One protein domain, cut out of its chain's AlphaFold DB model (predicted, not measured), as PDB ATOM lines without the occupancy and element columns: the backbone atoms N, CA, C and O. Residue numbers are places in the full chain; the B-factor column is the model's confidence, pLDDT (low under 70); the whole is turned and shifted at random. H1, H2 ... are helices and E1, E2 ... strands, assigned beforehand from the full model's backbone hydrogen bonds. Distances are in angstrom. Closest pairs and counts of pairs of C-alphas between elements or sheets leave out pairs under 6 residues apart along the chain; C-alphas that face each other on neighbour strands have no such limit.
ATOM      1  N   GLU A  10     552.072 533.813 397.255       83.25
ATOM      2  CA  GLU A  10     552.940 533.563 398.411       83.25
ATOM      3  C   GLU A  10     552.133 533.355 399.717       83.25
ATOM      4  O   GLU A  10     552.285 532.291 400.323       83.25
ATOM      5  N   PRO A  11     551.192 534.242 400.110       84.88
ATOM      6  CA  PRO A  11     550.311 534.005 401.260       84.88
ATOM      7  C   PRO A  11     549.457 532.735 401.147       84.88
ATOM      8  O   PRO A  11     549.341 531.977 402.105       84.88
ATOM      9  N   GLN A  12     548.880 532.466 399.971       84.88
ATOM     10  CA  GLN A  12     548.018 531.294 399.758       84.88
ATOM     11  C   GLN A  12     548.788 529.977 399.908       84.88
ATOM     12  O   GLN A  12     548.243 528.970 400.362       84.88
ATOM     13  N   LEU A  13     550.060 529.975 399.513       83.50
ATOM     14  CA  LEU A  13     550.950 528.841 399.701       83.50
ATOM     15  C   LEU A  13     551.369 528.687 401.167       83.50
ATOM     16  O   LEU A  13     551.363 527.567 401.665       83.50
ATOM     17  N   GLN A  14     551.652 529.778 401.879       85.50
ATOM     18  CA  GLN A  14     551.952 529.736 403.317       85.50
ATOM     19  C   GLN A  14     550.769 529.223 404.157       85.50
ATOM     20  O   GLN A  14     550.964 528.463 405.105       85.50
ATOM     21  N   GLU A  15     549.531 529.578 403.797       83.75
ATOM     22  CA  GLU A  15     548.321 529.007 404.412       83.75
ATOM     23  C   GLU A  15     548.213 527.495 404.162       83.75
ATOM     24  O   GLU A  15     547.780 526.721 405.028       83.75
ATOM     25  N   LEU A  16     548.622 527.060 402.967       79.06
ATOM     26  CA  LEU A  16     548.617 525.655 402.598       79.06
ATOM     27  C   LEU A  16     549.633 524.855 403.407       79.06
ATOM     28  O   LEU A  16     549.284 523.828 403.991       79.06
ATOM     29  N   ASP A  17     550.879 525.301 403.425       78.56
ATOM     30  CA  ASP A  17     551.978 524.622 404.087       78.56
ATOM     31  C   ASP A  17     552.799 525.649 404.876       78.56
ATOM     32  O   ASP A  17     553.480 526.478 404.271       78.56
ATOM     33  N   PRO A  18     552.776 525.588 406.222       80.56
ATOM     34  CA  PRO A  18     553.529 526.519 407.057       80.56
ATOM     35  C   PRO A  18     555.050 526.374 406.896       80.56
ATOM     36  O   PRO A  18     555.792 527.219 407.389       80.56
ATOM     37  N   ASN A  19     555.530 525.319 406.228       84.81
ATOM     38  CA  ASN A  19     556.944 525.162 405.905       84.81
ATOM     39  C   ASN A  19     557.366 525.987 404.682       84.81
ATOM     40  O   ASN A  19     558.565 526.150 404.456       84.81
ATOM     41  N   ILE A  20     556.424 526.503 403.883       84.75
ATOM     42  CA  ILE A  20     556.741 527.425 402.791       84.75
ATOM     43  C   ILE A  20     557.175 528.749 403.415       84.75
ATOM     44  O   ILE A  20     556.404 529.417 404.095       84.75
ATOM     45  N   LEU A  21     558.430 529.129 403.189       84.50
ATOM     46  CA  LEU A  21     559.006 530.339 403.768       84.50
ATOM     47  C   LEU A  21     558.697 531.556 402.907       84.50
ATOM     48  O   LEU A  21     558.199 532.561 403.406       84.50
ATOM     49  N   ARG A  22     559.037 531.474 401.618       86.94
ATOM     50  CA  ARG A  22     558.977 532.596 400.675       86.94
ATOM     51  C   ARG A  22     559.061 532.113 399.233       86.94
ATOM     52  O   ARG A  22     559.406 530.959 398.964       86.94
ATOM     53  N   ILE A  23     558.804 533.027 398.306       88.50
ATOM     54  CA  ILE A  23     559.064 532.827 396.883       88.50
ATOM     55  C   ILE A  23     560.204 533.760 396.467       88.50
ATOM     56  O   ILE A  23     560.091 534.975 396.590       88.50
ATOM     57  N   ASP A  24     561.289 533.195 395.945       89.19
ATOM     58  CA  ASP A  24     562.421 533.963 395.423       89.19
ATOM     59  C   ASP A  24     562.341 534.019 393.891       89.19
ATOM     60  O   ASP A  24     562.052 533.014 393.241       89.19
ATOM     61  N   PHE A  25     562.613 535.174 393.279       88.19
ATOM     62  CA  PHE A  25     562.628 535.310 391.820       88.19
ATOM     63  C   PHE A  25     564.057 535.276 391.264       88.19
ATOM     64  O   PHE A  25     564.899 536.100 391.618       88.19
ATOM     65  N   ASP A  26     564.342 534.332 390.365       88.81
ATOM     66  CA  ASP A  26     565.610 534.281 389.639       88.81
ATOM     67  C   ASP A  26     565.510 535.050 388.317       88.81
ATOM     68  O   ASP A  26     565.034 534.537 387.302       88.81
ATOM     69  N   TYR A  27     566.052 536.264 388.325       87.12
ATOM     70  CA  TYR A  27     566.125 537.171 387.181       87.12
ATOM     71  C   TYR A  27     566.907 536.636 385.975       87.12
ATOM     72  O   TYR A  27     566.702 537.108 384.862       87.12
ATOM     73  N   ARG A  28     567.817 535.669 386.156       88.94
ATOM     74  CA  ARG A  28     568.591 535.104 385.036       88.94
ATOM     75  C   ARG A  28     567.799 534.072 384.255       88.94
ATOM     76  O   ARG A  28     568.020 533.908 383.061       88.94
ATOM     77  N   THR A  29     566.942 533.334 384.952       87.06
ATOM     78  CA  THR A  29     566.156 532.242 384.361       87.06
ATOM     79  C   THR A  29     564.682 532.593 384.195       87.06
ATOM     80  O   THR A  29     563.950 531.807 383.598       87.06
ATOM     81  N   GLU A  30     564.270 533.761 384.696       88.75
ATOM     82  CA  GLU A  30     562.891 534.245 384.766       88.75
ATOM     83  C   GLU A  30     561.945 533.235 385.444       88.75
ATOM     84  O   GLU A  30     560.853 532.927 384.953       88.75
ATOM     85  N   LYS A  31     562.387 532.668 386.572       90.88
ATOM     86  CA  LYS A  31     561.633 531.655 387.326       90.88
ATOM     87  C   LYS A  31     561.492 532.030 388.792       90.88
ATOM     88  O   LYS A  31     562.459 532.433 389.433       90.88
ATOM     89  N   HIS A  32     560.309 531.785 389.336       88.38
ATOM     90  CA  HIS A  32     560.033 531.770 390.764       88.38
ATOM     91  C   HIS A  32     560.506 530.457 391.378       88.38
ATOM     92  O   HIS A  32     560.274 529.378 390.834       88.38
ATOM     93  N   ARG A  33     561.170 530.543 392.523       89.81
ATOM     94  CA  ARG A  33     561.628 529.426 393.340       89.81
ATOM     95  C   ARG A  33     560.842 529.453 394.632       89.81
ATOM     96  O   ARG A  33     560.921 530.418 395.382       89.81
ATOM     97  N   ILE A  34     560.081 528.398 394.876       88.94
ATOM     98  CA  ILE A  34     559.324 528.261 396.114       88.94
ATOM     99  C   ILE A  34     560.268 527.658 397.146       88.94
ATOM    100  O   ILE A  34     560.688 526.507 397.007       88.94
ATOM    101  N   MET A  35     560.639 528.472 398.129       89.12
ATOM    102  CA  MET A  35     561.571 528.107 399.187       89.12
ATOM    103  C   MET A  35     560.793 527.526 400.363       89.12
ATOM    104  O   MET A  35     559.895 528.174 400.906       89.12
ATOM    105  N   CYS A  36     561.172 526.324 400.773       88.88
ATOM    106  CA  CYS A  36     560.600 525.627 401.913       88.88
ATOM    107  C   CYS A  36     561.665 525.354 402.969       88.88
ATOM    108  O   CYS A  36     562.850 525.220 402.665       88.88
ATOM    109  N   TRP A  37     561.222 525.239 404.213       85.56
ATOM    110  CA  TRP A  37     562.030 524.788 405.334       85.56
ATOM    111  C   TRP A  37     561.789 523.302 405.592       85.56
ATOM    112  O   TRP A  37     560.642 522.878 405.725       85.56
ATOM    113  N   ASP A  38     562.850 522.506 405.695       82.31
ATOM    114  CA  ASP A  38     562.742 521.140 406.204       82.31
ATOM    115  C   ASP A  38     562.938 521.149 407.734       82.31
ATOM    116  O   ASP A  38     564.048 521.413 408.210       82.31
ATOM    117  N   PRO A  39     561.903 520.853 408.542       80.69
ATOM    118  CA  PRO A  39     562.026 520.850 409.998       80.69
ATOM    119  C   PRO A  39     562.912 519.716 410.543       80.69
ATOM    120  O   PRO A  39     563.423 519.839 411.659       80.69
ATOM    121  N   TYR A  40     563.112 518.630 409.790       80.25
ATOM    122  CA  TYR A  40     563.925 517.484 410.201       80.25
ATOM    123  C   TYR A  40     565.406 517.716 409.916       80.25
ATOM    124  O   TYR A  40     566.244 517.488 410.790       80.25
ATOM    125  N   LEU A  41     565.717 518.189 408.709       81.38
ATOM    126  CA  LEU A  41     567.092 518.473 408.289       81.38
ATOM    127  C   LEU A  41     567.572 519.859 408.743       81.38
ATOM    128  O   LEU A  41     568.775 520.082 408.826       81.38
ATOM    129  N   LYS A  42     566.646 520.750 409.127       85.25
ATOM    130  CA  LYS A  42     566.903 522.151 409.501       85.25
ATOM    131  C   LYS A  42     567.606 522.937 408.393       85.25
ATOM    132  O   LYS A  42     568.515 523.723 408.663       85.25
ATOM    133  N   GLU A  43     567.181 522.715 407.156       87.75
ATOM    134  CA  GLU A  43     567.753 523.352 405.973       87.75
ATOM    135  C   GLU A  43     566.656 523.950 405.084       87.75
ATOM    136  O   GLU A  43     565.523 523.463 405.039       87.75
ATOM    137  N   GLU A  44     567.006 525.022 404.368       88.31
ATOM    138  CA  GLU A  44     566.171 525.571 403.301       88.31
ATOM    139  C   GLU A  44     566.368 524.752 402.022       88.31
ATOM    140  O   GLU A  44     567.499 524.491 401.604       88.31
ATOM    141  N   TYR A  45     565.273 524.398 401.357       85.69
ATOM    142  CA  TYR A  45     565.304 523.721 400.066       85.69
ATOM    143  C   TYR A  45     564.316 524.347 399.082       85.69
ATOM    144  O   TYR A  45     563.351 525.015 399.453       85.69
ATOM    145  N   ILE A  46     564.561 524.126 397.790       87.88
ATOM    146  CA  ILE A  46     563.662 524.565 396.721       87.88
ATOM    147  C   ILE A  46     562.641 523.451 396.495       87.88
ATOM    148  O   ILE A  46     562.993 522.396 395.968       87.88
ATOM    149  N   ALA A  47     561.384 523.682 396.864       84.00
ATOM    150  CA  ALA A  47     560.327 522.694 396.662       84.00
ATOM    151  C   ALA A  47     559.896 522.608 395.196       84.00
ATOM    152  O   ALA A  47     559.681 521.522 394.663       84.00
ATOM    153  N   MET A  48     559.789 523.756 394.521       85.94
ATOM    154  CA  MET A  48     559.551 523.794 393.082       85.94
ATOM    155  C   MET A  48     560.048 525.085 392.451       85.94
ATOM    156  O   MET A  48     560.256 526.101 393.117       85.94
ATOM    157  N   THR A  49     560.177 525.042 391.129       89.12
ATOM    158  CA  THR A  49     560.457 526.217 390.311       89.12
ATOM    159  C   THR A  49     559.362 526.408 389.277       89.12
ATOM    160  O   THR A  49     559.047 525.464 388.551       89.12
ATOM    161  N   VAL A  50     558.836 527.622 389.168       88.12
ATOM    162  CA  VAL A  50     557.730 527.975 388.274       88.12
ATOM    163  C   VAL A  50     558.176 529.112 387.348       88.12
ATOM    164  O   VAL A  50     558.820 530.047 387.818       88.12
ATOM    165  N   PRO A  51     557.903 529.060 386.034       89.12
ATOM    166  CA  PRO A  51     558.120 530.203 385.147       89.12
ATOM    167  C   PRO A  51     557.325 531.433 385.591       89.12
ATOM    168  O   PRO A  51     556.198 531.304 386.059       89.12
ATOM    169  N   TRP A  52     557.866 532.631 385.368       82.94
ATOM    170  CA  TRP A  52     557.249 533.870 385.858       82.94
ATOM    171  C   TRP A  52     555.810 534.124 385.403       82.94
ATOM    172  O   TRP A  52     555.032 534.749 386.116       82.94
ATOM    173  N   LYS A  53     555.446 533.627 384.218       85.94
ATOM    174  CA  LYS A  53     554.098 533.766 383.644       85.94
ATOM    175  C   LYS A  53     553.082 532.795 384.238       85.94
ATOM    176  O   LYS A  53     551.888 532.978 384.031       85.94
ATOM    177  N   ASP A  54     553.563 531.769 384.930       85.38
ATOM    178  CA  ASP A  54     552.758 530.659 385.426       85.38
ATOM    179  C   ASP A  54     552.611 530.683 386.954       85.38
ATOM    180  O   ASP A  54     552.052 529.747 387.520       85.38
ATOM    181  N   LEU A  55     553.083 531.735 387.638       84.12
ATOM    182  CA  LEU A  55     552.837 531.926 389.068       84.12
ATOM    183  C   LEU A  55     551.389 532.390 389.301       84.12
ATOM    184  O   LEU A  55     551.107 533.574 389.466       84.12
ATOM    185  N   ASP A  56     550.461 531.436 389.288       83.56
ATOM    186  CA  ASP A  56     549.033 531.666 389.505       83.56
ATOM    187  C   ASP A  56     548.388 530.586 390.402       83.56
ATOM    188  O   ASP A  56     549.052 529.725 390.987       83.56
ATOM    189  N   SER A  57     547.057 530.614 390.518       80.31
ATOM    190  CA  SER A  57     546.274 529.678 391.339       80.31
ATOM    191  C   SER A  57     546.407 528.203 390.927       80.31
ATOM    192  O   SER A  57     546.109 527.301 391.724       80.31
ATOM    193  N   ARG A  58     546.900 527.911 389.716       83.81
ATOM    194  CA  ARG A  58     547.189 526.537 389.277       83.81
ATOM    195  C   ARG A  58     548.357 525.953 390.066       83.81
ATOM    196  O   ARG A  58     548.322 524.765 390.379       83.81
ATOM    197  N   VAL A  59     549.332 526.775 390.462       83.81
ATOM    198  CA  VAL A  59     550.469 526.360 391.304       83.81
ATOM    199  C   VAL A  59     549.990 525.936 392.688       83.81
ATOM    200  O   VAL A  59     550.365 524.868 393.169       83.81
ATOM    201  N   VAL A  60     549.084 526.712 393.291       82.38
ATOM    202  CA  VAL A  60     548.460 526.377 394.585       82.38
ATOM    203  C   VAL A  60     547.701 525.053 394.488       82.38
ATOM    204  O   VAL A  60     547.835 524.180 395.345       82.38
ATOM    205  N   THR A  61     546.946 524.861 393.404       80.12
ATOM    206  CA  THR A  61     546.207 523.614 393.139       80.12
ATOM    207  C   THR A  61     547.151 522.424 392.941       80.12
ATOM    208  O   THR A  61     546.853 521.310 393.368       80.12
ATOM    209  N   HIS A  62     548.302 522.638 392.307       82.19
ATOM    210  CA  HIS A  62     549.306 521.600 392.112       82.19
ATOM    211  C   HIS A  62     549.982 521.203 393.432       82.19
ATOM    212  O   HIS A  62     550.045 520.016 393.744       82.19
ATOM    213  N   MET A  63     550.389 522.183 394.245       77.12
ATOM    214  CA  MET A  63     550.927 521.961 395.595       77.12
ATOM    215  C   MET A  63     549.933 521.220 396.499       77.12
ATOM    216  O   MET A  63     550.319 520.276 397.185       77.12
ATOM    217  N   ARG A  64     548.636 521.564 396.429       73.50
ATOM    218  CA  ARG A  64     547.553 520.829 397.115       73.50
ATOM    219  C   ARG A  64     547.561 519.339 396.796       73.50
ATOM    220  O   ARG A  64     547.414 518.527 397.698       73.50
ATOM    221  N   ARG A  65     547.753 518.976 395.528       71.44
ATOM    222  CA  ARG A  65     547.761 517.571 395.088       71.44
ATOM    223  C   ARG A  65     549.008 516.811 395.535       71.44
ATOM    224  O   ARG A  65     548.928 515.607 395.742       71.44
ATOM    225  N   ILE A  66     550.150 517.493 395.641       68.62
ATOM    226  CA  ILE A  66     551.433 516.882 396.023       68.62
ATOM    227  C   ILE A  66     551.531 516.668 397.536       68.62
ATOM    228  O   ILE A  66     552.295 515.805 397.957       68.62
ATOM    229  N   ASN A  67     550.766 517.408 398.346       62.34
ATOM    230  CA  ASN A  67     550.784 517.292 399.802       62.34
ATOM    231  C   ASN A  67     549.604 516.437 400.333       62.34
ATOM    232  O   ASN A  67     548.565 516.980 400.724       62.34
ATOM    233  N   PRO A  68     549.722 515.092 400.366       50.44
ATOM    234  CA  PRO A  68     548.633 514.192 400.753       50.44
ATOM    235  C   PRO A  68     548.276 514.256 402.242       50.44
ATOM    236  O   PRO A  68     547.243 513.723 402.631       50.44
ATOM    237  N   THR A  69     549.090 514.892 403.093       54.44
ATOM    238  CA  THR A  69     548.791 515.011 404.532       54.44
ATOM    239  C   THR A  69     547.680 516.018 404.833       54.44
ATOM    240  O   THR A  69     547.093 515.945 405.908       54.44
ATOM    241  N   LYS A  70     547.354 516.923 403.894       52.38
ATOM    242  CA  LYS A  70     546.189 517.825 403.978       52.38
ATOM    243  C   LYS A  70     545.112 517.558 402.925       52.38
ATOM    244  O   LYS A  70     543.979 517.983 403.122       52.38
ATOM    245  N   PHE A  71     545.428 516.889 401.814       50.56
ATOM    246  CA  PHE A  71     544.444 516.591 400.770       50.56
ATOM    247  C   PHE A  71     543.848 515.195 400.964       50.56
ATOM    248  O   PHE A  71     544.206 514.236 400.279       50.56
ATOM    249  N   ASN A  72     542.930 515.079 401.919       55.00
ATOM    250  CA  ASN A  72     542.107 513.890 402.054       55.00
ATOM    251  C   ASN A  72     540.900 514.058 401.119       55.00
ATOM    252  O   ASN A  72     540.013 514.865 401.376       55.00
TER     253      ASN A  72
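What this domain is: This is residues 10 to 72 of the 113 residues of an uncharacterized protein of Paenibacillus sp. (UniProt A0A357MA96). A strongly twisted sheet of three antiparallel strands, E1, E2 and E3, makes a wall, with a short helix, H1, over one face of it at the edge strand E1. A second helix, H2, is off the sheet and runs the same way as H1, and a tail of residues 67 to 72 follows it. The printed part has 63 residues with two named helices and three named strands, in the order H1, E1, E2, E3, H2 along the chain; the sheet's order is E1, E2, E3, and the class is mixed, helices and strands. The whole is compact, with a radius of gyration of the C-alphas of 11.8 A, and the C-alphas span 34 by 27 by 17 A along their three main axes.

How they stand to each other: Begin with the sheet: E1, residues 20 to 26, E2, residues 31 to 38, and E3, residues 43 to 51, form a meander, each strand the antiparallel neighbour of the one before. E2 is the inner strand, and E1 and E3 are the edge strands. E1 and E2 are a hairpin, antiparallel at 150 degrees between their directions; look at N 24 and O 33, 2.9 A apart, and at N 33 and O 24, 2.7 A apart, both within hydrogen-bond range. E2 and E3 are the second hairpin, antiparallel at 155 degrees, and here N 32 and O 50 are 2.7 A apart and N 36 and O 45 are 2.9 A apart, again within hydrogen-bond range. The sheet is strongly twisted, its C-alphas lying up to 5.6 A off the best plane through them. Now go to H1, residues 10 to 16, which is on the sheet at a height over the sheet of 8.4 A. It lies over E1 and runs slantwise to the strands, its line and that of E1 standing at 33 degrees on the local plane. The closest C-alphas of H1 and E1 are those of Gln 14 and Ile 20, 5.3 A apart. H2, residues 57 to 66, is only just not on the sheet, with 4 pairs of C-alphas within 10 A, and it is apart from E1 and from E2. H1 and H2 only just touch, with 3 pairs of C-alphas within 8 A, the closest those of Leu 13 and Val 60, 6.2 A apart. They run the same way at a shallow tilt of 32 degrees, only just short of steep. In H1 and H2 every O i to N i+4 pair is within hydrogen-bond range.

Where its parts are: Find C-alpha 20 at (556.741, 527.425, 402.791), where E1 begins; its seven residues run 17.3 A from first to last C-alpha. E2, eight residues, is 21.6 A long, and E3, nine residues and the longest strand, is 23.9 A long. Before the sheet, find C-alpha 10 at (552.940, 533.563, 398.411), where H1 begins; its seven residues cover 9.9 A. After the sheet, H2 covers 14.6 A with ten residues and ends at C-alpha 66, at (551.433, 516.882, 396.023).

The domain as a whole: The two C-alphas farthest apart are those of Arg 28, in the link between E1 and E2, and Asn 72, the last printed residue, at 38.0 A. The printed part has no cut, and the four links, H1 to E1, E1 to E2, E2 to E3 and E3 to H2, are tight. The mean pLDDT of the printed part is 81.6; look for low confidence in residues 66 to 72, which are under 70, and of which 66 belongs to H2.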